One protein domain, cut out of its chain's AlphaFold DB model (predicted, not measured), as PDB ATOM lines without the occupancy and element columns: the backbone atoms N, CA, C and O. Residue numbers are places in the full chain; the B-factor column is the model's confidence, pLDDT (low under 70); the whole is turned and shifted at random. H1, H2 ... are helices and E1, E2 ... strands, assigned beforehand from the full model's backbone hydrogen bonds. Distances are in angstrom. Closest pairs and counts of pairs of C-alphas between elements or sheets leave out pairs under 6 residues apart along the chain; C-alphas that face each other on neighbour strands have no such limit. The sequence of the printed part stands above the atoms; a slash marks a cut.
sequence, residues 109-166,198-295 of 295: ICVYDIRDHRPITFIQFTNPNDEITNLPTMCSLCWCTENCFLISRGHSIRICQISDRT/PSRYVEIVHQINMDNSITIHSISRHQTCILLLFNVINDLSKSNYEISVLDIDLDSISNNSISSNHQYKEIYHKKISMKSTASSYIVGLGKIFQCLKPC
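What this domain is: This is residues 109 to 166 and 198 to 295 of the 295 residues of an uncharacterized protein of Schistosoma mattheei (UniProt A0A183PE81). Three twisted sheets form a loose stack: the four-stranded sheet E3 to E6 stands between the small hairpin E1 and E2 and a second four-stranded sheet, E7 to E10, partly face to face with it, mainly where E7 packs on E3 and E4. A tail sticks out with residues 286 to 295. The printed part has 156 residues, with named elements in the order E1 to E9, H1, E10; the sheets run E1 E2, E3 E4 E5 E6 and E7 E8 E9 E10, all antiparallel, and the class is mostly strand. It is only just compact, close to loose, with a radius of gyration of the C-alphas of 17.9 A, and spans 59 by 37 by 37 A.

Where its parts are: Find C-alpha 109 at (-13.589, 48.574, -18.219), where E1, residues 109 to 113, begins; E2 is residues 118 to 124. Go on to E3, residues 139 to 145, E4, residues 148 to 153, and E5, residues 156 to 164, 25.5 A long. After the cut, E6, residues 200 to 209, runs 26.3 A. E7, residues 214 to 222, spans 21.6 A and bends by 73 degrees at residue 217. Next come E8, residues 225 to 232, E9, residues 241 to 247, and the helix H1, residues 251 to 254. E10, residues 265 to 272, ends at C-alpha 272, (-31.806, 25.674, -17.250).

How they stand to each other: E3 E4 E5 is a meander, each strand the antiparallel neighbour of the one before; look at N 142 and O 150, 3.0 A, and N 158 and O 151, 2.8 A. E6 is the antiparallel neighbour of E5, with N 203 and O 161 within hydrogen-bond range at 2.8 A. E7 E8 E9 is another meander, with N 220 and O 227 at 2.9 A and N 228 and O 244 at 2.8 A; E10 is the antiparallel neighbour of E9, with N 243 and O 270 within hydrogen-bond range at 2.8 A. The two sheets' strands stand at 35 degrees; the closest C-alphas of E3 and E7, Ser 140 and Ser 218, are 5.3 A apart. In the hairpin E1 and E2, N 111 and O 121 are 2.9 A apart; the closest C-alphas of E2 and E6, Ile 120 and Tyr 201, are 5.5 A apart. H1, too short for an O i to N i+4 pair, has its 1 O i to N i+3 pair within range and is not on either four-stranded sheet.

The domain as a whole: The C-alphas of Thr 166 and Cys 295, the two farthest apart, are 61.2 A from each other. Residues 167 to 197 are not printed; C-alphas 166 and 198 are 11.1 A apart across the cut. The link E2 to E3 is long. Mean pLDDT of the printed part is 73.5, with residues 126 to 137, 234 to 239, 250 to 262 and 274 to 295 under 70.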
ATOM      1  N   ILE A 109     -14.336  49.413 -17.279       79.94
ATOM      2  CA  ILE A 109     -13.589  48.574 -18.219       79.94
ATOM      3  C   ILE A 109     -12.583  49.444 -18.964       79.94
ATOM      4  O   ILE A 109     -12.957  50.417 -19.612       79.94
ATOM      5  N   CYS A 110     -11.307  49.087 -18.869       84.00
ATOM      6  CA  CYS A 110     -10.219  49.759 -19.569       84.00
ATOM      7  C   CYS A 110      -9.949  49.063 -20.905       84.00
ATOM      8  O   CYS A 110      -9.666  47.864 -20.933       84.00
ATOM      9  N   VAL A 111      -9.999  49.820 -21.998       85.50
ATOM     10  CA  VAL A 111      -9.523  49.378 -23.311       85.50
ATOM     11  C   VAL A 111      -8.119  49.930 -23.499       85.50
ATOM     12  O   VAL A 111      -7.922  51.145 -23.463       85.50
ATOM     13  N   TYR A 112      -7.144  49.042 -23.675       85.38
ATOM     14  CA  TYR A 112      -5.726  49.377 -23.765       85.38
ATOM     15  C   TYR A 112      -5.195  49.064 -25.162       85.38
ATOM     16  O   TYR A 112      -5.406  47.961 -25.665       85.38
ATOM     17  N   ASP A 113      -4.486  50.012 -25.773       85.25
ATOM     18  CA  ASP A 113      -3.807  49.783 -27.046       85.25
ATOM     19  C   ASP A 113      -2.323  49.520 -26.788       85.25
ATOM     20  O   ASP A 113      -1.591  50.393 -26.319       85.25
ATOM     21  N   ILE A 114      -1.888  48.300 -27.105       81.25
ATOM     22  CA  ILE A 114      -0.498  47.862 -26.938       81.25
ATOM     23  C   ILE A 114       0.448  48.703 -27.803       81.25
ATOM     24  O   ILE A 114       1.564  48.970 -27.374       81.25
ATOM     25  N   ARG A 115       0.008  49.171 -28.980       80.75
ATOM     26  CA  ARG A 115       0.846  49.962 -29.902       80.75
ATOM     27  C   ARG A 115       1.134  51.354 -29.348       80.75
ATOM     28  O   ARG A 115       2.246  51.854 -29.472       80.75
ATOM     29  N   ASP A 116       0.131  51.949 -28.712       78.44
ATOM     30  CA  ASP A 116       0.233  53.267 -28.086       78.44
ATOM     31  C   ASP A 116       0.760  53.186 -26.636       78.44
ATOM     32  O   ASP A 116       0.972  54.224 -26.009       78.44
ATOM     33  N   HIS A 117       0.929  51.977 -26.084       80.69
ATOM     34  CA  HIS A 117       1.303  51.719 -24.689       80.69
ATOM     35  C   HIS A 117       0.466  52.508 -23.661       80.69
ATOM     36  O   HIS A 117       0.975  52.966 -22.633       80.69
ATOM     37  N   ARG A 118      -0.842  52.665 -23.911       82.06
ATOM     38  CA  ARG A 118      -1.753  53.394 -23.010       82.06
ATOM     39  C   ARG A 118      -3.217  52.960 -23.141       82.06
ATOM     40  O   ARG A 118      -3.624  52.447 -24.187       82.06
ATOM     41  N   PRO A 119      -4.044  53.232 -22.113       83.31
ATOM     42  CA  PRO A 119      -5.496  53.194 -22.235       83.31
ATOM     43  C   PRO A 119      -5.995  54.137 -23.333       83.31
ATOM     44  O   PRO A 119      -5.580  55.296 -23.396       83.31
ATOM     45  N   ILE A 120      -6.918  53.656 -24.162       87.88
ATOM     46  CA  ILE A 120      -7.574  54.451 -25.208       87.88
ATOM     47  C   ILE A 120      -9.006  54.833 -24.836       87.88
ATOM     48  O   ILE A 120      -9.527  55.829 -25.338       87.88
ATOM     49  N   THR A 121      -9.668  54.067 -23.961       88.00
ATOM     50  CA  THR A 121     -11.028  54.356 -23.474       88.00
ATOM     51  C   THR A 121     -11.291  53.668 -22.132       88.00
ATOM     52  O   THR A 121     -10.846  52.543 -21.912       88.00
ATOM     53  N   PHE A 122     -12.055  54.325 -21.257       86.31
ATOM     54  CA  PHE A 122     -12.621  53.735 -20.043       86.31
ATOM     55  C   PHE A 122     -14.147  53.693 -20.165       86.31
ATOM     56  O   PHE A 122     -14.793  54.731 -20.279       86.31
ATOM     57  N   ILE A 123     -14.726  52.497 -20.146       85.31
ATOM     58  CA  ILE A 123     -16.164  52.269 -20.300       85.31
ATOM     59  C   ILE A 123     -16.789  52.133 -18.908       85.31
ATOM     60  O   ILE A 123     -16.464  51.211 -18.156       85.31
ATOM     61  N   GLN A 124     -17.695  53.048 -18.563       83.62
ATOM     62  CA  GLN A 124     -18.399  53.081 -17.275       83.62
ATOM     63  C   GLN A 124     -19.843  52.599 -17.421       83.62
ATOM     64  O   GLN A 124     -20.554  53.069 -18.304       83.62
ATOM     65  N   PHE A 125     -20.278  51.673 -16.565       75.50
ATOM     66  CA  PHE A 125     -21.620  51.071 -16.619       75.50
ATOM     67  C   PHE A 125     -22.634  51.691 -15.658       75.50
ATOM     68  O   PHE A 125     -23.829  51.509 -15.851       75.50
ATOM     69  N   THR A 126     -22.163  52.406 -14.645       69.88
ATOM     70  CA  THR A 126     -22.991  53.080 -13.644       69.88
ATOM     71  C   THR A 126     -22.918  54.577 -13.872       69.88
ATOM     72  O   THR A 126     -21.842  55.085 -14.211       69.88
ATOM     73  N   ASN A 127     -24.016  55.298 -13.646       61.12
ATOM     74  CA  ASN A 127     -23.892  56.739 -13.501       61.12
ATOM     75  C   ASN A 127     -23.154  57.034 -12.191       61.12
ATOM     76  O   ASN A 127     -23.334  56.316 -11.208       61.12
ATOM     77  N   PRO A 128     -22.346  58.102 -12.133       54.44
ATOM     78  CA  PRO A 128     -21.670  58.501 -10.898       54.44
ATOM     79  C   PRO A 128     -22.646  58.834  -9.754       54.44
ATOM     80  O   PRO A 128     -22.226  58.872  -8.601       54.44
ATOM     81  N   ASN A 129     -23.926  59.055 -10.073       53.34
ATOM     82  CA  ASN A 129     -24.986  59.374  -9.121       53.34
ATOM     83  C   ASN A 129     -25.797  58.150  -8.665       53.34
ATOM     84  O   ASN A 129     -26.627  58.296  -7.771       53.34
ATOM     85  N   ASP A 130     -25.606  56.978  -9.279       59.84
ATOM     86  CA  ASP A 130     -26.307  55.770  -8.849       59.84
ATOM     87  C   ASP A 130     -25.681  55.287  -7.538       59.84
ATOM     88  O   ASP A 130     -24.453  55.189  -7.428       59.84
ATOM     89  N   GLU A 131     -26.509  54.975  -6.536       55.72
ATOM     90  CA  GLU A 131     -26.019  54.315  -5.328       55.72
ATOM     91  C   GLU A 131     -25.285  53.042  -5.748       55.72
ATOM     92  O   GLU A 131     -25.844  52.180  -6.433       55.72
ATOM     93  N   ILE A 132     -24.005  52.948  -5.378       54.84
ATOM     94  CA  ILE A 132     -23.171  51.790  -5.682       54.84
ATOM     95  C   ILE A 132     -23.795  50.607  -4.950       54.84
ATOM     96  O   ILE A 132     -23.521  50.355  -3.776       54.84
ATOM     97  N   THR A 133     -24.649  49.864  -5.646       53.72
ATOM     98  CA  THR A 133     -25.038  48.538  -5.200       53.72
ATOM     99  C   THR A 133     -23.739  47.742  -5.175       53.72
ATOM    100  O   THR A 133     -23.134  47.451  -6.204       53.72
ATOM    101  N   ASN A 134     -23.242  47.448  -3.973       48.69
ATOM    102  CA  ASN A 134     -21.977  46.740  -3.739       48.69
ATOM    103  C   ASN A 134     -21.996  45.286  -4.249       48.69
ATOM    104  O   ASN A 134     -21.160  44.473  -3.851       48.69
ATOM    105  N   LEU A 135     -22.956  44.922  -5.103       55.41
ATOM    106  CA  LEU A 135     -23.052  43.594  -5.660       55.41
ATOM    107  C   LEU A 135     -22.016  43.456  -6.786       55.41
ATOM    108  O   LEU A 135     -22.035  44.231  -7.746       55.41
ATOM    109  N   PRO A 136     -21.092  42.486  -6.700       57.56
ATOM    110  CA  PRO A 136     -20.103  42.264  -7.741       57.56
ATOM    111  C   PRO A 136     -20.796  41.746  -9.007       57.56
ATOM    112  O   PRO A 136     -21.014  40.551  -9.177       57.56
ATOM    113  N   THR A 137     -21.148  42.649  -9.918       66.25
ATOM    114  CA  THR A 137     -21.663  42.276 -11.238       66.25
ATOM    115  C   THR A 137     -20.498  41.838 -12.121       66.25
ATOM    116  O   THR A 137     -19.592  42.636 -12.392       66.25
ATOM    117  N   MET A 138     -20.520  40.590 -12.583       72.56
ATOM    118  CA  MET A 138     -19.537  40.073 -13.536       72.56
ATOM    119  C   MET A 138     -19.614  40.844 -14.860       72.56
ATOM    120  O   MET A 138     -20.689  41.273 -15.285       72.56
ATOM    121  N   CYS A 139     -18.461  41.029 -15.500       80.94
ATOM    122  CA  CYS A 139     -18.389  41.532 -16.868       80.94
ATOM    123  C   CYS A 139     -18.155  40.353 -17.814       80.94
ATOM    124  O   CYS A 139     -17.326  39.493 -17.520       80.94
ATOM    125  N   SER A 140     -18.834  40.339 -18.956       86.50
ATOM    126  CA  SER A 140     -18.565  39.389 -20.040       86.50
ATOM    127  C   SER A 140     -18.255  40.152 -21.321       86.50
ATOM    128  O   SER A 140     -18.847  41.200 -21.574       86.50
ATOM    129  N   LEU A 141     -17.294  39.657 -22.100       90.06
ATOM    130  CA  LEU A 141     -16.804  40.285 -23.324       90.06
ATOM    131  C   LEU A 141     -16.829  39.268 -24.463       90.06
ATOM    132  O   LEU A 141     -16.432  38.119 -24.278       90.06
ATOM    133  N   CYS A 142     -17.241  39.709 -25.650       89.25
ATOM    134  CA  CYS A 142     -17.225  38.892 -26.859       89.25
ATOM    135  C   CYS A 142     -16.801  39.730 -28.071       89.25
ATOM    136  O   CYS A 142     -17.476  40.693 -28.429       89.25
ATOM    137  N   TRP A 143     -15.694  39.365 -28.720       87.88
ATOM    138  CA  TRP A 143     -15.305  39.970 -29.995       87.88
ATOM    139  C   TRP A 143     -16.280  39.570 -31.106       87.88
ATOM    140  O   TRP A 143     -16.677  38.411 -31.215       87.88
ATOM    141  N   CYS A 144     -16.665  40.543 -31.927       86.06
ATOM    142  CA  CYS A 144     -17.542  40.364 -33.087       86.06
ATOM    143  C   CYS A 144     -16.753  40.395 -34.393       86.06
ATOM    144  O   CYS A 144     -17.024  39.618 -35.303       86.06
ATOM    145  N   THR A 145     -15.814  41.336 -34.473       87.88
ATOM    146  CA  THR A 145     -14.869  41.552 -35.571       87.88
ATOM    147  C   THR A 145     -13.568  42.101 -34.974       87.88
ATOM    148  O   THR A 145     -13.498  42.339 -33.771       87.88
ATOM    149  N   GLU A 146     -12.563  42.376 -35.806       86.69
ATOM    150  CA  GLU A 146     -11.311  43.043 -35.402       86.69
ATOM    151  C   GLU A 146     -11.531  44.386 -34.679       86.69
ATOM    152  O   GLU A 146     -10.767  44.764 -33.794       86.69
ATOM    153  N   ASN A 147     -12.599  45.104 -35.038       90.00
ATOM    154  CA  ASN A 147     -12.878  46.451 -34.540       90.00
ATOM    155  C   ASN A 147     -14.208  46.541 -33.785       90.00
ATOM    156  O   ASN A 147     -14.646  47.638 -33.467       90.00
ATOM    157  N   CYS A 148     -14.880  45.428 -33.507       90.81
ATOM    158  CA  CYS A 148     -16.182  45.440 -32.848       90.81
ATOM    159  C   CYS A 148     -16.225  44.382 -31.754       90.81
ATOM    160  O   CYS A 148     -15.880  43.222 -31.990       90.81
ATOM    161  N   PHE A 149     -16.689  44.758 -30.567       92.62
ATOM    162  CA  PHE A 149     -16.889  43.831 -29.462       92.62
ATOM    163  C   PHE A 149     -18.149  44.164 -28.670       92.62
ATOM    164  O   PHE A 149     -18.594  45.307 -28.599       92.62
ATOM    165  N   LEU A 150     -18.719  43.137 -28.055       92.94
ATOM    166  CA  LEU A 150     -19.796  43.249 -27.091       92.94
ATOM    167  C   LEU A 150     -19.218  43.240 -25.691       92.94
ATOM    168  O   LEU A 150     -18.262  42.513 -25.401       92.94
ATOM    169  N   ILE A 151     -19.867  43.979 -24.808       92.31
ATOM    170  CA  ILE A 151     -19.580  43.923 -23.390       92.31
ATOM    171  C   ILE A 151     -20.863  43.986 -22.577       92.31
ATOM    172  O   ILE A 151     -21.705  44.851 -22.801       92.31
ATOM    173  N   SER A 152     -21.018  43.064 -21.635       89.88
ATOM    174  CA  SER A 152     -22.160  43.032 -20.728       89.88
ATOM    175  C   SER A 152     -21.729  43.194 -19.288       89.88
ATOM    176  O   SER A 152     -20.701  42.650 -18.877       89.88
ATOM    177  N   ARG A 153     -22.566  43.869 -18.506       86.88
ATOM    178  CA  ARG A 153     -22.445  43.950 -17.053       86.88
ATOM    179  C   ARG A 153     -23.810  44.260 -16.445       86.88
ATOM    180  O   ARG A 153     -24.497  45.170 -16.906       86.88
ATOM    181  N   GLY A 154     -24.183  43.523 -15.398       85.62
ATOM    182  CA  GLY A 154     -25.505  43.660 -14.781       85.62
ATOM    183  C   GLY A 154     -26.603  43.311 -15.788       85.62
ATOM    184  O   GLY A 154     -26.566  42.233 -16.371       85.62
ATOM    185  N   HIS A 155     -27.529  44.237 -16.028       87.06
ATOM    186  CA  HIS A 155     -28.622  44.111 -17.001       87.06
ATOM    187  C   HIS A 155     -28.320  44.777 -18.360       87.06
ATOM    188  O   HIS A 155     -29.214  44.925 -19.189       87.06
ATOM    189  N   SER A 156     -27.104  45.287 -18.585       89.12
ATOM    190  CA  SER A 156     -26.777  46.081 -19.779       89.12
ATOM    191  C   SER A 156     -25.801  45.356 -20.695       89.12
ATOM    192  O   SER A 156     -24.819  44.769 -20.231       89.12
ATOM    193  N   ILE A 157     -26.053  45.442 -22.000       91.31
ATOM    194  CA  ILE A 157     -25.169  44.997 -23.078       91.31
ATOM    195  C   ILE A 157     -24.824  46.222 -23.916       91.31
ATOM    196  O   ILE A 157     -25.707  46.971 -24.325       91.31
ATOM    197  N   ARG A 158     -23.545  46.417 -24.216       91.44
ATOM    198  CA  ARG A 158     -23.064  47.470 -25.108       91.44
ATOM    199  C   ARG A 158     -22.346  46.862 -26.293       91.44
ATOM    200  O   ARG A 158     -21.544  45.944 -26.130       91.44
ATOM    201  N   ILE A 159     -22.634  47.401 -27.468       91.50
ATOM    202  CA  ILE A 159     -21.906  47.141 -28.703       91.50
ATOM    203  C   ILE A 159     -20.896  48.270 -28.857       91.50
ATOM    204  O   ILE A 159     -21.259  49.447 -28.885       91.50
ATOM    205  N   CYS A 160     -19.626  47.904 -28.906       92.56
ATOM    206  CA  CYS A 160     -18.507  48.824 -28.922       92.56
ATOM    207  C   CYS A 160     -17.761  48.707 -30.247       92.56
ATOM    208  O   CYS A 160     -17.381  47.610 -30.650       92.56
ATOM    209  N   GLN A 161     -17.531  49.845 -30.895       93.88
ATOM    210  CA  GLN A 161     -16.755  49.962 -32.121       93.88
ATOM    211  C   GLN A 161     -15.432  50.662 -31.812       93.88
ATOM    212  O   GLN A 161     -15.402  51.717 -31.185       93.88
ATOM    213  N   ILE A 162     -14.333  50.065 -32.251       93.19
ATOM    214  CA  ILE A 162     -13.004  50.659 -32.240       93.19
ATOM    215  C   ILE A 162     -12.849  51.434 -33.543       93.19
ATOM    216  O   ILE A 162     -13.004  50.871 -34.630       93.19
ATOM    217  N   SER A 163     -12.531  52.715 -33.416       91.88
ATOM    218  CA  SER A 163     -12.385  53.637 -34.538       91.88
ATOM    219  C   SER A 163     -11.027  54.325 -34.473       91.88
ATOM    220  O   SER A 163     -10.547  54.693 -33.394       91.88
ATOM    221  N   ASP A 164     -10.401  54.502 -35.634       90.00
ATOM    222  CA  ASP A 164      -9.203  55.324 -35.766       90.00
ATOM    223  C   ASP A 164      -9.580  56.805 -35.664       90.00
ATOM    224  O   ASP A 164     -10.612  57.251 -36.169       90.00
ATOM    225  N   ARG A 165      -8.723  57.598 -35.024       83.81
ATOM    226  CA  ARG A 165      -8.826  59.057 -35.066       83.81
ATOM    227  C   ARG A 165      -8.151  59.549 -36.340       83.81
ATOM    228  O   ARG A 165      -7.000  59.977 -36.305       83.81
ATOM    229  N   THR A 166      -8.838  59.479 -37.475       70.50
ATOM    230  CA  THR A 166      -8.369  60.170 -38.681       70.50
ATOM    231  C   THR A 166      -8.445  61.684 -38.454       70.50
ATOM    232  O   THR A 166      -9.439  62.214 -37.954       70.50
ATOM    233  N   PRO A 198      -4.773  59.403 -27.905       81.94
ATOM    234  CA  PRO A 198      -4.714  58.043 -28.459       81.94
ATOM    235  C   PRO A 198      -5.030  57.974 -29.952       81.94
ATOM    236  O   PRO A 198      -5.947  58.658 -30.398       81.94
ATOM    237  N   SER A 199      -4.322  57.123 -30.705       84.12
ATOM    238  CA  SER A 199      -4.550  56.919 -32.149       84.12
ATOM    239  C   SER A 199      -5.933  56.337 -32.457       84.12
ATOM    240  O   SER A 199      -6.513  56.611 -33.507       84.12
ATOM    241  N   ARG A 200      -6.489  55.581 -31.508       90.06
ATOM    242  CA  ARG A 200      -7.809  54.951 -31.571       90.06
ATOM    243  C   ARG A 200      -8.688  55.365 -30.405       90.06
ATOM    244  O   ARG A 200      -8.214  55.876 -29.390       90.06
ATOM    245  N   TYR A 201      -9.981  55.127 -30.534       90.88
ATOM    246  CA  TYR A 201     -10.940  55.250 -29.445       90.88
ATOM    247  C   TYR A 201     -12.037  54.204 -29.585       90.88
ATOM    248  O   TYR A 201     -12.182  53.586 -30.638       90.88
ATOM    249  N   VAL A 202     -12.788  54.003 -28.506       91.75
ATOM    250  CA  VAL A 202     -13.964  53.141 -28.514       91.75
ATOM    251  C   VAL A 202     -15.222  53.987 -28.426       91.75
ATOM    252  O   VAL A 202     -15.377  54.802 -27.518       91.75
ATOM    253  N   GLU A 203     -16.126  53.756 -29.364       92.19
ATOM    254  CA  GLU A 203     -17.467  54.316 -29.408       92.19
ATOM    255  C   GLU A 203     -18.485  53.251 -28.996       92.19
ATOM    256  O   GLU A 203     -18.408  52.101 -29.429       92.19
ATOM    257  N   ILE A 204     -19.447  53.614 -28.147       91.00
ATOM    258  CA  ILE A 204     -20.591  52.747 -27.846       91.00
ATOM    259  C   ILE A 204     -21.638  53.021 -28.922       91.00
ATOM    260  O   ILE A 204     -22.382  53.991 -28.826       91.00
ATOM    261  N   VAL A 205     -21.670  52.175 -29.948       90.31
ATOM    262  CA  VAL A 205     -22.575  52.346 -31.096       90.31
ATOM    263  C   VAL A 205     -24.006  51.939 -30.766       90.31
ATOM    264  O   VAL A 205     -24.952  52.436 -31.369       90.31
ATOM    265  N   HIS A 206     -24.181  51.036 -29.801       87.19
ATOM    266  CA  HIS A 206     -25.501  50.603 -29.370       87.19
ATOM    267  C   HIS A 206     -25.482  50.088 -27.929       87.19
ATOM    268  O   HIS A 206     -24.478  49.542 -27.464       87.19
ATOM    269  N   GLN A 207     -26.606  50.233 -27.229       89.56
ATOM    270  CA  GLN A 207     -26.791  49.728 -25.875       89.56
ATOM    271  C   GLN A 207     -28.178  49.102 -25.742       89.56
ATOM    272  O   GLN A 207     -29.181  49.754 -26.016       89.56
ATOM    273  N   ILE A 208     -28.208  47.864 -25.255       89.44
ATOM    274  CA  ILE A 208     -29.419  47.128 -24.906       89.44
ATOM    275  C   ILE A 208     -29.497  47.078 -23.385       89.44
ATOM    276  O   ILE A 208     -28.576  46.588 -22.725       89.44
ATOM    277  N   ASN A 209     -30.594  47.579 -22.828       88.81
ATOM    278  CA  ASN A 209     -30.882  47.475 -21.402       88.81
ATOM    279  C   ASN A 209     -32.012  46.476 -21.192       88.81
ATOM    280  O   ASN A 209     -33.099  46.636 -21.741       88.81
ATOM    281  N   MET A 210     -31.735  45.451 -20.398       87.12
ATOM    282  CA  MET A 210     -32.728  44.490 -19.946       87.12
ATOM    283  C   MET A 210     -33.424  44.977 -18.677       87.12
ATOM    284  O   MET A 210     -33.023  45.977 -18.084       87.12
ATOM    285  N   ASP A 211     -34.456  44.245 -18.262       86.44
ATOM    286  CA  ASP A 211     -35.115  44.450 -16.976       86.44
ATOM    287  C   ASP A 211     -34.095  44.404 -15.822       86.44
ATOM    288  O   ASP A 211     -33.171  43.587 -15.830       86.44
ATOM    289  N   ASN A 212     -34.267  45.260 -14.813       83.56
ATOM    290  CA  ASN A 212     -33.346  45.357 -13.678       83.56
ATOM    291  C   ASN A 212     -33.290  44.081 -12.824       83.56
ATOM    292  O   ASN A 212     -32.325  43.875 -12.089       83.56
ATOM    293  N   SER A 213     -34.303  43.219 -12.926       84.25
ATOM    294  CA  SER A 213     -34.300  41.888 -12.324       84.25
ATOM    295  C   SER A 213     -33.340  40.919 -13.021       84.25
ATOM    296  O   SER A 213     -32.993  39.895 -12.445       84.25
ATOM    297  N   ILE A 214     -32.871  41.204 -14.238       86.69
ATOM    298  CA  ILE A 214     -31.979  40.317 -14.988       86.69
ATOM    299  C   ILE A 214     -30.515  40.607 -14.642       86.69
ATOM    300  O   ILE A 214     -30.043  41.737 -14.726       86.69
ATOM    301  N   THR A 215     -29.750  39.560 -14.322       87.06
ATOM    302  CA  THR A 215     -28.287  39.642 -14.207       87.06
ATOM    303  C   THR A 215     -27.608  38.765 -15.255       87.06
ATOM    304  O   THR A 215     -27.654  37.532 -15.220       87.06
ATOM    305  N   ILE A 216     -26.934  39.418 -16.199       88.44
ATOM    306  CA  ILE A 216     -26.220  38.775 -17.300       88.44
ATOM    307  C   ILE A 216     -24.888  38.224 -16.789       88.44
ATOM    308  O   ILE A 216     -24.083  38.938 -16.192       88.44
ATOM    309  N   HIS A 217     -24.657  36.941 -17.051       86.94
ATOM    310  CA  HIS A 217     -23.453  36.218 -16.650       86.94
ATOM    311  C   HIS A 217     -22.479  36.030 -17.812       86.94
ATOM    312  O   HIS A 217     -21.266  36.105 -17.624       86.94
ATOM    313  N   SER A 218     -22.997  35.763 -19.012       88.75
ATOM    314  CA  SER A 218     -22.170  35.525 -20.191       88.75
ATOM    315  C   SER A 218     -22.880  35.938 -21.470       88.75
ATOM    316  O   SER A 218     -24.104  35.818 -21.573       88.75
ATOM    317  N   ILE A 219     -22.089  36.394 -22.440       92.69
ATOM    318  CA  ILE A 219     -22.547  36.767 -23.774       92.69
ATOM    319  C   ILE A 219     -21.694  36.092 -24.841       92.69
ATOM    320  O   ILE A 219     -20.488  35.904 -24.685       92.69
ATOM    321  N   SER A 220     -22.326  35.755 -25.955       91.75
ATOM    322  CA  SER A 220     -21.646  35.314 -27.167       91.75
ATOM    323  C   SER A 220     -22.394  35.825 -28.393       91.75
ATOM    324  O   SER A 220     -23.592  36.095 -28.323       91.75
ATOM    325  N   ARG A 221     -21.702  35.957 -29.522       87.50
ATOM    326  CA  ARG A 221     -22.284  36.395 -30.791       87.50
ATOM    327  C   ARG A 221     -22.234  35.280 -31.822       87.50
ATOM    328  O   ARG A 221     -21.227  34.592 -31.962       87.50
ATOM    329  N   HIS A 222     -23.294  35.180 -32.614       85.44
ATOM    330  CA  HIS A 222     -23.297  34.426 -33.859       85.44
ATOM    331  C   HIS A 222     -24.112  35.184 -34.911       85.44
ATOM    332  O   HIS A 222     -25.324  35.321 -34.771       85.44
ATOM    333  N   GLN A 223     -23.454  35.657 -35.977       85.81
ATOM    334  CA  GLN A 223     -24.086  36.485 -37.018       85.81
ATOM    335  C   GLN A 223     -24.783  37.716 -36.406       85.81
ATOM    336  O   GLN A 223     -24.118  38.464 -35.694       85.81
ATOM    337  N   THR A 224     -26.074  37.948 -36.663       84.75
ATOM    338  CA  THR A 224     -26.863  39.055 -36.080       84.75
ATOM    339  C   THR A 224     -27.364  38.759 -34.668       84.75
ATOM    340  O   THR A 224     -27.886  39.647 -33.999       84.75
ATOM    341  N   CYS A 225     -27.190  37.525 -34.193       90.69
ATOM    342  CA  CYS A 225     -27.743  37.080 -32.929       90.69
ATOM    343  C   CYS A 225     -26.745  37.211 -31.771       90.69
ATOM    344  O   CYS A 225     -25.553  36.909 -31.903       90.69
ATOM    345  N   ILE A 226     -27.265  37.570 -30.599       92.75
ATOM    346  CA  ILE A 226     -26.568  37.497 -29.317       92.75
ATOM    347  C   ILE A 226     -27.158  36.352 -28.496       92.75
ATOM    348  O   ILE A 226     -28.354  36.318 -28.220       92.75
ATOM    349  N   LEU A 227     -26.299  35.429 -28.076       94.62
ATOM    350  CA  LEU A 227     -26.604  34.401 -27.091       94.62
ATOM    351  C   LEU A 227     -26.289  34.933 -25.694       94.62
ATOM    352  O   LEU A 227     -25.179  35.406 -25.442       94.62
ATOM    353  N   LEU A 228     -27.240  34.786 -24.781       93.81
ATOM    354  CA  LEU A 228     -27.134  35.229 -23.400       93.81
ATOM    355  C   LEU A 228     -27.269  34.058 -22.445       93.81
ATOM    356  O   LEU A 228     -28.091  33.170 -22.655       93.81
ATOM    357  N   LEU A 229     -26.496  34.112 -21.369       92.44
ATOM    358  CA  LEU A 229     -26.724  33.348 -20.153       92.44
ATOM    359  C   LEU A 229     -26.945  34.340 -19.016       92.44
ATOM    360  O   LEU A 229     -26.075  35.169 -18.741       92.44
ATOM    361  N   PHE A 230     -28.088  34.251 -18.353       89.88
ATOM    362  CA  PHE A 230     -28.458  35.150 -17.265       89.88
ATOM    363  C   PHE A 230     -29.274  34.418 -16.203       89.88
ATOM    364  O   PHE A 230     -29.598  33.243 -16.343       89.88
ATOM    365  N   ASN A 231     -29.594  35.107 -15.120       87.75
ATOM    366  CA  ASN A 231     -30.611  34.699 -14.161       87.75
ATOM    367  C   ASN A 231     -31.550  35.878 -13.891       87.75
ATOM    368  O   ASN A 231     -31.186  37.038 -14.096       87.75
ATOM    369  N   VAL A 232     -32.743  35.564 -13.401       86.12
ATOM    370  CA  VAL A 232     -33.692  36.556 -12.894       86.12
ATOM    371  C   VAL A 232     -33.590  36.569 -11.370       86.12
ATOM    372  O   VAL A 232     -33.683  35.520 -10.726       86.12
ATOM    373  N   ILE A 233     -33.351  37.745 -10.798       76.69
ATOM    374  CA  ILE A 233     -33.331  37.999  -9.362       76.69
ATOM    375  C   ILE A 233     -34.775  37.883  -8.870       76.69
ATOM    376  O   ILE A 233     -35.556  38.824  -8.958       76.69
ATOM    377  N   ASN A 234     -35.123  36.707  -8.360       66.12
ATOM    378  CA  ASN A 234     -36.347  36.481  -7.601       66.12
ATOM    379  C   ASN A 234     -35.946  36.245  -6.139       66.12
ATOM    380  O   ASN A 234     -34.997  35.503  -5.892       66.12
ATOM    381  N   ASP A 235     -36.690  36.799  -5.177       54.84
ATOM    382  CA  ASP A 235     -36.440  36.702  -3.720       54.84
ATOM    383  C   ASP A 235     -36.350  35.261  -3.153       54.84
ATOM    384  O   ASP A 235     -36.074  35.054  -1.971       54.84
ATOM    385  N   LEU A 236     -36.571  34.230  -3.975       53.06
ATOM    386  CA  LEU A 236     -36.534  32.821  -3.593       53.06
ATOM    387  C   LEU A 236     -35.240  32.143  -4.069       53.06
ATOM    388  O   LEU A 236     -34.891  32.153  -5.245       53.06
ATOM    389  N   SER A 237     -34.585  31.484  -3.115       52.75
ATOM    390  CA  SER A 237     -33.230  30.902  -3.067       52.75
ATOM    391  C   SER A 237     -32.792  29.887  -4.144       52.75
ATOM    392  O   SER A 237     -31.823  29.153  -3.935       52.75
ATOM    393  N   LYS A 238     -33.444  29.818  -5.310       56.47
ATOM    394  CA  LYS A 238     -32.990  29.006  -6.448       56.47
ATOM    395  C   LYS A 238     -32.619  29.904  -7.622       56.47
ATOM    396  O   LYS A 238     -33.491  30.383  -8.341       56.47
ATOM    397  N   SER A 239     -31.315  30.070  -7.848       60.47
ATOM    398  CA  SER A 239     -30.772  30.679  -9.063       60.47
ATOM    399  C   SER A 239     -31.091  29.785 -10.264       60.47
ATOM    400  O   SER A 239     -30.360  28.838 -10.566       60.47
ATOM    401  N   ASN A 240     -32.214  30.048 -10.924       75.69
ATOM    402  CA  ASN A 240     -32.506  29.454 -12.219       75.69
ATOM    403  C   ASN A 240     -31.741  30.254 -13.272       75.69
ATOM    404  O   ASN A 240     -31.946  31.459 -13.404       75.69
ATOM    405  N   TYR A 241     -30.841  29.579 -13.982       86.31
ATOM    406  CA  TYR A 241     -30.163  30.174 -15.123       86.31
ATOM    407  C   TYR A 241     -31.054  30.043 -16.348       86.31
ATOM    408  O   TYR A 241     -31.737  29.036 -16.531       86.31
ATOM    409  N   GLU A 242     -31.034  31.044 -17.201       90.75
ATOM    410  CA  GLU A 242     -31.821  31.114 -18.418       90.75
ATOM    411  C   GLU A 242     -30.881  31.435 -19.577       90.75
ATOM    412  O   GLU A 242     -29.897  32.165 -19.429       90.75
ATOM    413  N   ILE A 243     -31.153  30.811 -20.720       93.12
ATOM    414  CA  ILE A 243     -30.495  31.111 -21.982       93.12
ATOM    415  C   ILE A 243     -31.503  31.757 -22.909       93.12
ATOM    416  O   ILE A 243     -32.574  31.191 -23.129       93.12
ATOM    417  N   SER A 244     -31.093  32.856 -23.532       94.00
ATOM    418  CA  SER A 244     -31.862  33.495 -24.594       94.00
ATOM    419  C   SER A 244     -31.007  33.801 -25.808       94.00
ATOM    420  O   SER A 244     -29.806  34.043 -25.690       94.00
ATOM    421  N   VAL A 245     -31.636  33.796 -26.980       94.81
ATOM    422  CA  VAL A 245     -31.041  34.275 -28.229       94.81
ATOM    423  C   VAL A 245     -31.815  35.499 -28.678       94.81
ATOM    424  O   VAL A 245     -33.021  35.425 -28.920       94.81
ATOM    425  N   LEU A 246     -31.106  36.614 -28.778       92.94
ATOM    426  CA  LEU A 246     -31.631  37.882 -29.251       92.94
ATOM    427  C   LEU A 246     -31.187  38.089 -30.689       92.94
ATOM    428  O   LEU A 246     -29.990  38.070 -30.954       92.94
ATOM    429  N   ASP A 247     -32.126  38.311 -31.592       90.81
ATOM    430  CA  ASP A 247     -31.846  38.806 -32.931       90.81
ATOM    431  C   ASP A 247     -31.854  40.337 -32.910       90.81
ATOM    432  O   ASP A 247     -32.801  40.952 -32.405       90.81
ATOM    433  N   ILE A 248     -30.772  40.943 -33.399       84.81
ATOM    434  CA  ILE A 248     -30.597  42.396 -33.419       84.81
ATOM    435  C   ILE A 248     -30.758  42.879 -34.850       84.81
ATOM    436  O   ILE A 248     -29.932  42.585 -35.714       84.81
ATOM    437  N   ASP A 249     -31.794  43.681 -35.068       74.25
ATOM    438  CA  ASP A 249     -32.005  44.384 -36.325       74.25
ATOM    439  C   ASP A 249     -31.111  45.632 -36.371       74.25
ATOM    440  O   ASP A 249     -31.508  46.717 -35.947       74.25
ATOM    441  N   LEU A 250     -29.876  45.465 -36.853       65.25
ATOM    442  CA  LEU A 250     -28.914  46.565 -36.984       65.25
ATOM    443  C   LEU A 250     -29.351  47.624 -38.012       65.25
ATOM    444  O   LEU A 250     -28.963  48.784 -37.879       65.25
ATOM    445  N   ASP A 251     -30.176  47.261 -38.998       61.09
ATOM    446  CA  ASP A 251     -30.592  48.167 -40.074       61.09
ATOM    447  C   ASP A 251     -31.638  49.178 -39.578       61.09
ATOM    448  O   ASP A 251     -31.588  50.361 -39.934       61.09
ATOM    449  N   SER A 252     -32.519  48.754 -38.663       55.44
ATOM    450  CA  SER A 252     -33.500  49.626 -37.996       55.44
ATOM    451  C   SER A 252     -32.877  50.745 -37.140       55.44
ATOM    452  O   SER A 252     -33.528  51.757 -36.876       55.44
ATOM    453  N   ILE A 253     -31.608  50.597 -36.741       54.47
ATOM    454  CA  ILE A 253     -30.891  51.496 -35.817       54.47
ATOM    455  C   ILE A 253     -30.344  52.741 -36.534       54.47
ATOM    456  O   ILE A 253     -30.125  53.773 -35.903       54.47
ATOM    457  N   SER A 254     -30.165  52.682 -37.859       52.59
ATOM    458  CA  SER A 254     -29.653  53.800 -38.672       52.59
ATOM    459  C   SER A 254     -30.618  54.993 -38.774       52.59
ATOM    460  O   SER A 254     -30.204  56.111 -39.088       52.59
ATOM    461  N   ASN A 255     -31.898  54.783 -38.456       45.84
ATOM    462  CA  ASN A 255     -32.918  55.821 -38.439       45.84
ATOM    463  C   ASN A 255     -33.125  56.300 -36.995       45.84
ATOM    464  O   ASN A 255     -33.674  55.579 -36.168       45.84
ATOM    465  N   ASN A 256     -32.691  57.528 -36.701       44.91
ATOM    466  CA  ASN A 256     -32.678  58.208 -35.391       44.91
ATOM    467  C   ASN A 256     -34.054  58.412 -34.689       44.91
ATOM    468  O   ASN A 256     -34.258  59.400 -33.985       44.91
ATOM    469  N   SER A 257     -35.020  57.505 -34.825       41.97
ATOM    470  CA  SER A 257     -36.312  57.553 -34.133       41.97
ATOM    471  C   SER A 257     -36.425  56.418 -33.115       41.97
ATOM    472  O   SER A 257     -37.033  55.379 -33.376       41.97
ATOM    473  N   ILE A 258     -35.832  56.610 -31.937       41.84
ATOM    474  CA  ILE A 258     -35.942  55.663 -30.823       41.84
ATOM    475  C   ILE A 258     -37.365  55.738 -30.254       41.84
ATOM    476  O   ILE A 258     -37.705  56.663 -29.520       41.84
ATOM    477  N   SER A 259     -38.184  54.730 -30.557       38.44
ATOM    478  CA  SER A 259     -39.201  54.263 -29.614       38.44
ATOM    479  C   SER A 259     -38.639  53.032 -28.902       38.44
ATOM    480  O   SER A 259     -38.086  52.130 -29.528       38.44
ATOM    481  N   SER A 260     -38.729  53.025 -27.577       48.34
ATOM    482  CA  SER A 260     -38.047  52.115 -26.646       48.34
ATOM    483  C   SER A 260     -38.417  50.633 -26.750       48.34
ATOM    484  O   SER A 260     -37.850  49.828 -26.020       48.34
ATOM    485  N   ASN A 261     -39.375  50.244 -27.593       46.34
ATOM    486  CA  ASN A 261     -40.102  48.999 -27.342       46.34
ATOM    487  C   ASN A 261     -39.611  47.766 -28.108       46.34
ATOM    488  O   ASN A 261     -40.033  46.675 -27.749       46.34
ATOM    489  N   HIS A 262     -38.715  47.883 -29.095       56.97
ATOM    490  CA  HIS A 262     -38.194  46.703 -29.809       56.97
ATOM    491  C   HIS A 262     -36.728  46.877 -30.242       56.97
ATOM    492  O   HIS A 262     -36.418  46.836 -31.425       56.97
ATOM    493  N   GLN A 263     -35.814  47.079 -29.283       71.75
ATOM    494  CA  GLN A 263     -34.361  47.137 -29.556       71.75
ATOM    495  C   GLN A 263     -33.780  45.797 -30.049       71.75
ATOM    496  O   GLN A 263     -32.701  45.756 -30.630       71.75
ATOM    497  N   TYR A 264     -34.480  44.693 -29.792       83.56
ATOM    498  CA  TYR A 264     -34.108  43.345 -30.202       83.56
ATOM    499  C   TYR A 264     -35.356  42.457 -30.243       83.56
ATOM    500  O   TYR A 264     -36.378  42.770 -29.626       83.56
ATOM    501  N   LYS A 265     -35.257  41.314 -30.922       89.12
ATOM    502  CA  LYS A 265     -36.277  40.262 -30.912       89.12
ATOM    503  C   LYS A 265     -35.729  39.019 -30.223       89.12
ATOM    504  O   LYS A 265     -34.770  38.421 -30.699       89.12
ATOM    505  N   GLU A 266     -36.334  38.590 -29.118       90.94
ATOM    506  CA  GLU A 266     -35.999  37.289 -28.527       90.94
ATOM    507  C   GLU A 266     -36.577  36.173 -29.408       90.94
ATOM    508  O   GLU A 266     -37.791  36.051 -29.572       90.94
ATOM    509  N   ILE A 267     -35.699  35.379 -30.020       93.81
ATOM    510  CA  ILE A 267     -36.082  34.298 -30.944       93.81
ATOM    511  C   ILE A 267     -35.995  32.915 -30.298       93.81
ATOM    512  O   ILE A 267     -36.536  31.942 -30.822       93.81
ATOM    513  N   TYR A 268     -35.313  32.816 -29.158       94.31
ATOM    514  CA  TYR A 268     -35.203  31.593 -28.380       94.31
ATOM    515  C   TYR A 268     -35.055  31.929 -26.902       94.31
ATOM    516  O   TYR A 268     -34.295  32.828 -26.555       94.31
ATOM    517  N   HIS A 269     -35.722  31.152 -26.052       94.31
ATOM    518  CA  HIS A 269     -35.654  31.256 -24.602       94.31
ATOM    519  C   HIS A 269     -35.716  29.858 -23.982       94.31
ATOM    520  O   HIS A 269     -36.568  29.043 -24.352       94.31
ATOM    521  N   LYS A 270     -34.844  29.563 -23.016       91.50
ATOM    522  CA  LYS A 270     -34.870  28.303 -22.271       91.50
ATOM    523  C   LYS A 270     -34.349  28.463 -20.849       91.50
ATOM    524  O   LYS A 270     -33.207  28.858 -20.634       91.50
ATOM    525  N   LYS A 271     -35.139  27.993 -19.884       89.44
ATOM    526  CA  LYS A 271     -34.707  27.841 -18.490       89.44
ATOM    527  C   LYS A 271     -33.847  26.592 -18.313       89.44
ATOM    528  O   LYS A 271     -34.151  25.525 -18.853       89.44
ATOM    529  N   ILE A 272     -32.786  26.719 -17.530       84.12
ATOM    530  CA  ILE A 272     -31.806  25.674 -17.250       84.12
ATOM    531  C   ILE A 272     -31.755  25.440 -15.749       84.12
ATOM    532  O   ILE A 272     -31.465  26.332 -14.954       84.12
ATOM    533  N   SER A 273     -31.984  24.190 -15.357       72.00
ATOM    534  CA  SER A 273     -31.694  23.749 -14.001       72.00
ATOM    535  C   SER A 273     -30.217  23.369 -13.919       72.00
ATOM    536  O   SER A 273     -29.822  22.293 -14.364       72.00
ATOM    537  N   MET A 274     -29.389  24.265 -13.383       66.75
ATOM    538  CA  MET A 274     -28.015  23.936 -13.005       66.75
ATOM    539  C   MET A 274     -27.960  23.622 -11.512       66.75
ATOM    540  O   MET A 274     -28.386  24.419 -10.679       66.75
ATOM    541  N   LYS A 275     -27.406  22.460 -11.163       56.41
ATOM    542  CA  LYS A 275     -26.961  22.180  -9.796       56.41
ATOM    543  C   LYS A 275     -25.522  22.675  -9.699       56.41
ATOM    544  O   LYS A 275     -24.642  22.069 -10.301       56.41
ATOM    545  N   SER A 276     -25.300  23.794  -9.012       48.59
ATOM    546  CA  SER A 276     -23.945  24.294  -8.757       48.59
ATOM    547  C   SER A 276     -23.161  23.241  -7.971       48.59
ATOM    548  O   SER A 276     -23.617  22.807  -6.913       48.59
ATOM    549  N   THR A 277     -22.022  22.788  -8.498       42.41
ATOM    550  CA  THR A 277     -21.172  21.780  -7.842       42.41
ATOM    551  C   THR A 277     -19.951  22.365  -7.134       42.41
ATOM    552  O   THR A 277     -19.277  21.619  -6.435       42.41
ATOM    553  N   ALA A 278     -19.675  23.669  -7.237       38.97
ATOM    554  CA  ALA A 278     -18.655  24.365  -6.444       38.97
ATOM    555  C   ALA A 278     -18.727  25.889  -6.653       38.97
ATOM    556  O   ALA A 278     -19.321  26.370  -7.614       38.97
ATOM    557  N   SER A 279     -18.055  26.645  -5.780       37.22
ATOM    558  CA  SER A 279     -17.901  28.108  -5.809       37.22
ATOM    559  C   SER A 279     -16.960  28.621  -6.918       37.22
ATOM    560  O   SER A 279     -16.129  29.498  -6.675       37.22
ATOM    561  N   SER A 280     -17.009  28.051  -8.122       40.56
ATOM    562  CA  SER A 280     -16.239  28.564  -9.257       40.56
ATOM    563  C   SER A 280     -17.006  29.713  -9.913       40.56
ATOM    564  O   SER A 280     -18.061  29.497 -10.502       40.56
ATOM    565  N   TYR A 281     -16.454  30.926  -9.842       41.50
ATOM    566  CA  TYR A 281     -17.016  32.172 -10.393       41.50
ATOM    567  C   TYR A 281     -17.061  32.232 -11.934       41.50
ATOM    568  O   TYR A 281     -17.326  33.284 -12.507       41.50
ATOM    569  N   ILE A 282     -16.806  31.117 -12.621       41.22
ATOM    570  CA  ILE A 282     -16.847  31.016 -14.078       41.22
ATOM    571  C   ILE A 282     -17.990  30.075 -14.449       41.22
ATOM    572  O   ILE A 282     -17.844  28.853 -14.411       41.22
ATOM    573  N   VAL A 283     -19.127  30.646 -14.847       41.97
ATOM    574  CA  VAL A 283     -20.178  29.894 -15.542       41.97
ATOM    575  C   VAL A 283     -19.829  29.880 -17.028       41.97
ATOM    576  O   VAL A 283     -20.365  30.630 -17.838       41.97
ATOM    577  N   GLY A 284     -18.857  29.047 -17.391       34.72
ATOM    578  CA  GLY A 284     -18.668  28.673 -18.785       34.72
ATOM    579  C   GLY A 284     -19.772  27.698 -19.181       34.72
ATOM    580  O   GLY A 284     -20.117  26.810 -18.399       34.72
ATOM    581  N   LEU A 285     -20.300  27.797 -20.404       31.84
ATOM    582  CA  LEU A 285     -21.006  26.678 -21.039       31.84
ATOM    583  C   LEU A 285     -19.992  25.560 -21.335       31.84
ATOM    584  O   LEU A 285     -19.666  25.259 -22.481       31.84
ATOM    585  N   GLY A 286     -19.452  24.951 -20.280       26.36
ATOM    586  CA  GLY A 286     -18.762  23.682 -20.358       26.36
ATOM    587  C   GLY A 286     -19.794  22.654 -20.785       26.36
ATOM    588  O   GLY A 286     -20.735  22.363 -20.046       26.36
ATOM    589  N   LYS A 287     -19.655  22.134 -22.005       29.80
ATOM    590  CA  LYS A 287     -20.427  20.980 -22.460       29.80
ATOM    591  C   LYS A 287     -20.300  19.872 -21.416       29.80
ATOM    592  O   LYS A 287     -19.251  19.244 -21.295       29.80
ATOM    593  N   ILE A 288     -21.399  19.596 -20.725       26.19
ATOM    594  CA  ILE A 288     -21.663  18.284 -20.150       26.19
ATOM    595  C   ILE A 288     -21.730  17.335 -21.354       26.19
ATOM    596  O   ILE A 288     -22.749  17.250 -22.037       26.19
ATOM    597  N   PHE A 289     -20.621  16.665 -21.675       28.75
ATOM    598  CA  PHE A 289     -20.651  15.478 -22.522       28.75
ATOM    599  C   PHE A 289     -21.319  14.363 -21.714       28.75
ATOM    600  O   PHE A 289     -20.658  13.534 -21.099       28.75
ATOM    601  N   GLN A 290     -22.650  14.354 -21.694       25.06
ATOM    602  CA  GLN A 290     -23.384  13.132 -21.416       25.06
ATOM    603  C   GLN A 290     -23.587  12.446 -22.765       25.06
ATOM    604  O   GLN A 290     -24.326  12.930 -23.620       25.06
ATOM    605  N   CYS A 291     -22.842  11.360 -22.979       24.84
ATOM    606  CA  CYS A 291     -22.999  10.457 -24.109       24.84
ATOM    607  C   CYS A 291     -24.469  10.050 -24.263       24.84
ATOM    608  O   CYS A 291     -24.945   9.168 -23.551       24.84
ATOM    609  N   LEU A 292     -25.170  10.629 -25.234       24.38
ATOM    610  CA  LEU A 292     -26.264   9.924 -25.885       24.38
ATOM    611  C   LEU A 292     -25.613   8.997 -26.910       24.38
ATOM    612  O   LEU A 292     -25.136   9.437 -27.955       24.38
ATOM    613  N   LYS A 293     -25.512   7.713 -26.549       23.14
ATOM    614  CA  LYS A 293     -25.217   6.644 -27.504       23.14
ATOM    615  C   LYS A 293     -26.319   6.654 -28.574       23.14
ATOM    616  O   LYS A 293     -27.487   6.643 -28.186       23.14
ATOM    617  N   PRO A 294     -26.002   6.654 -29.874       28.62
ATOM    618  CA  PRO A 294     -26.984   6.277 -30.877       28.62
ATOM    619  C   PRO A 294     -27.182   4.752 -30.838       28.62
ATOM    620  O   PRO A 294     -26.208   4.009 -30.680       28.62
ATOM    621  N   CYS A 295     -28.443   4.321 -30.925       32.78
ATOM    622  CA  CYS A 295     -28.805   2.975 -31.375       32.78
ATOM    623  C   CYS A 295     -28.399   2.782 -32.838       32.78
ATOM    624  O   CYS A 295     -28.433   3.790 -33.584       32.78
TER     625      CYS A 295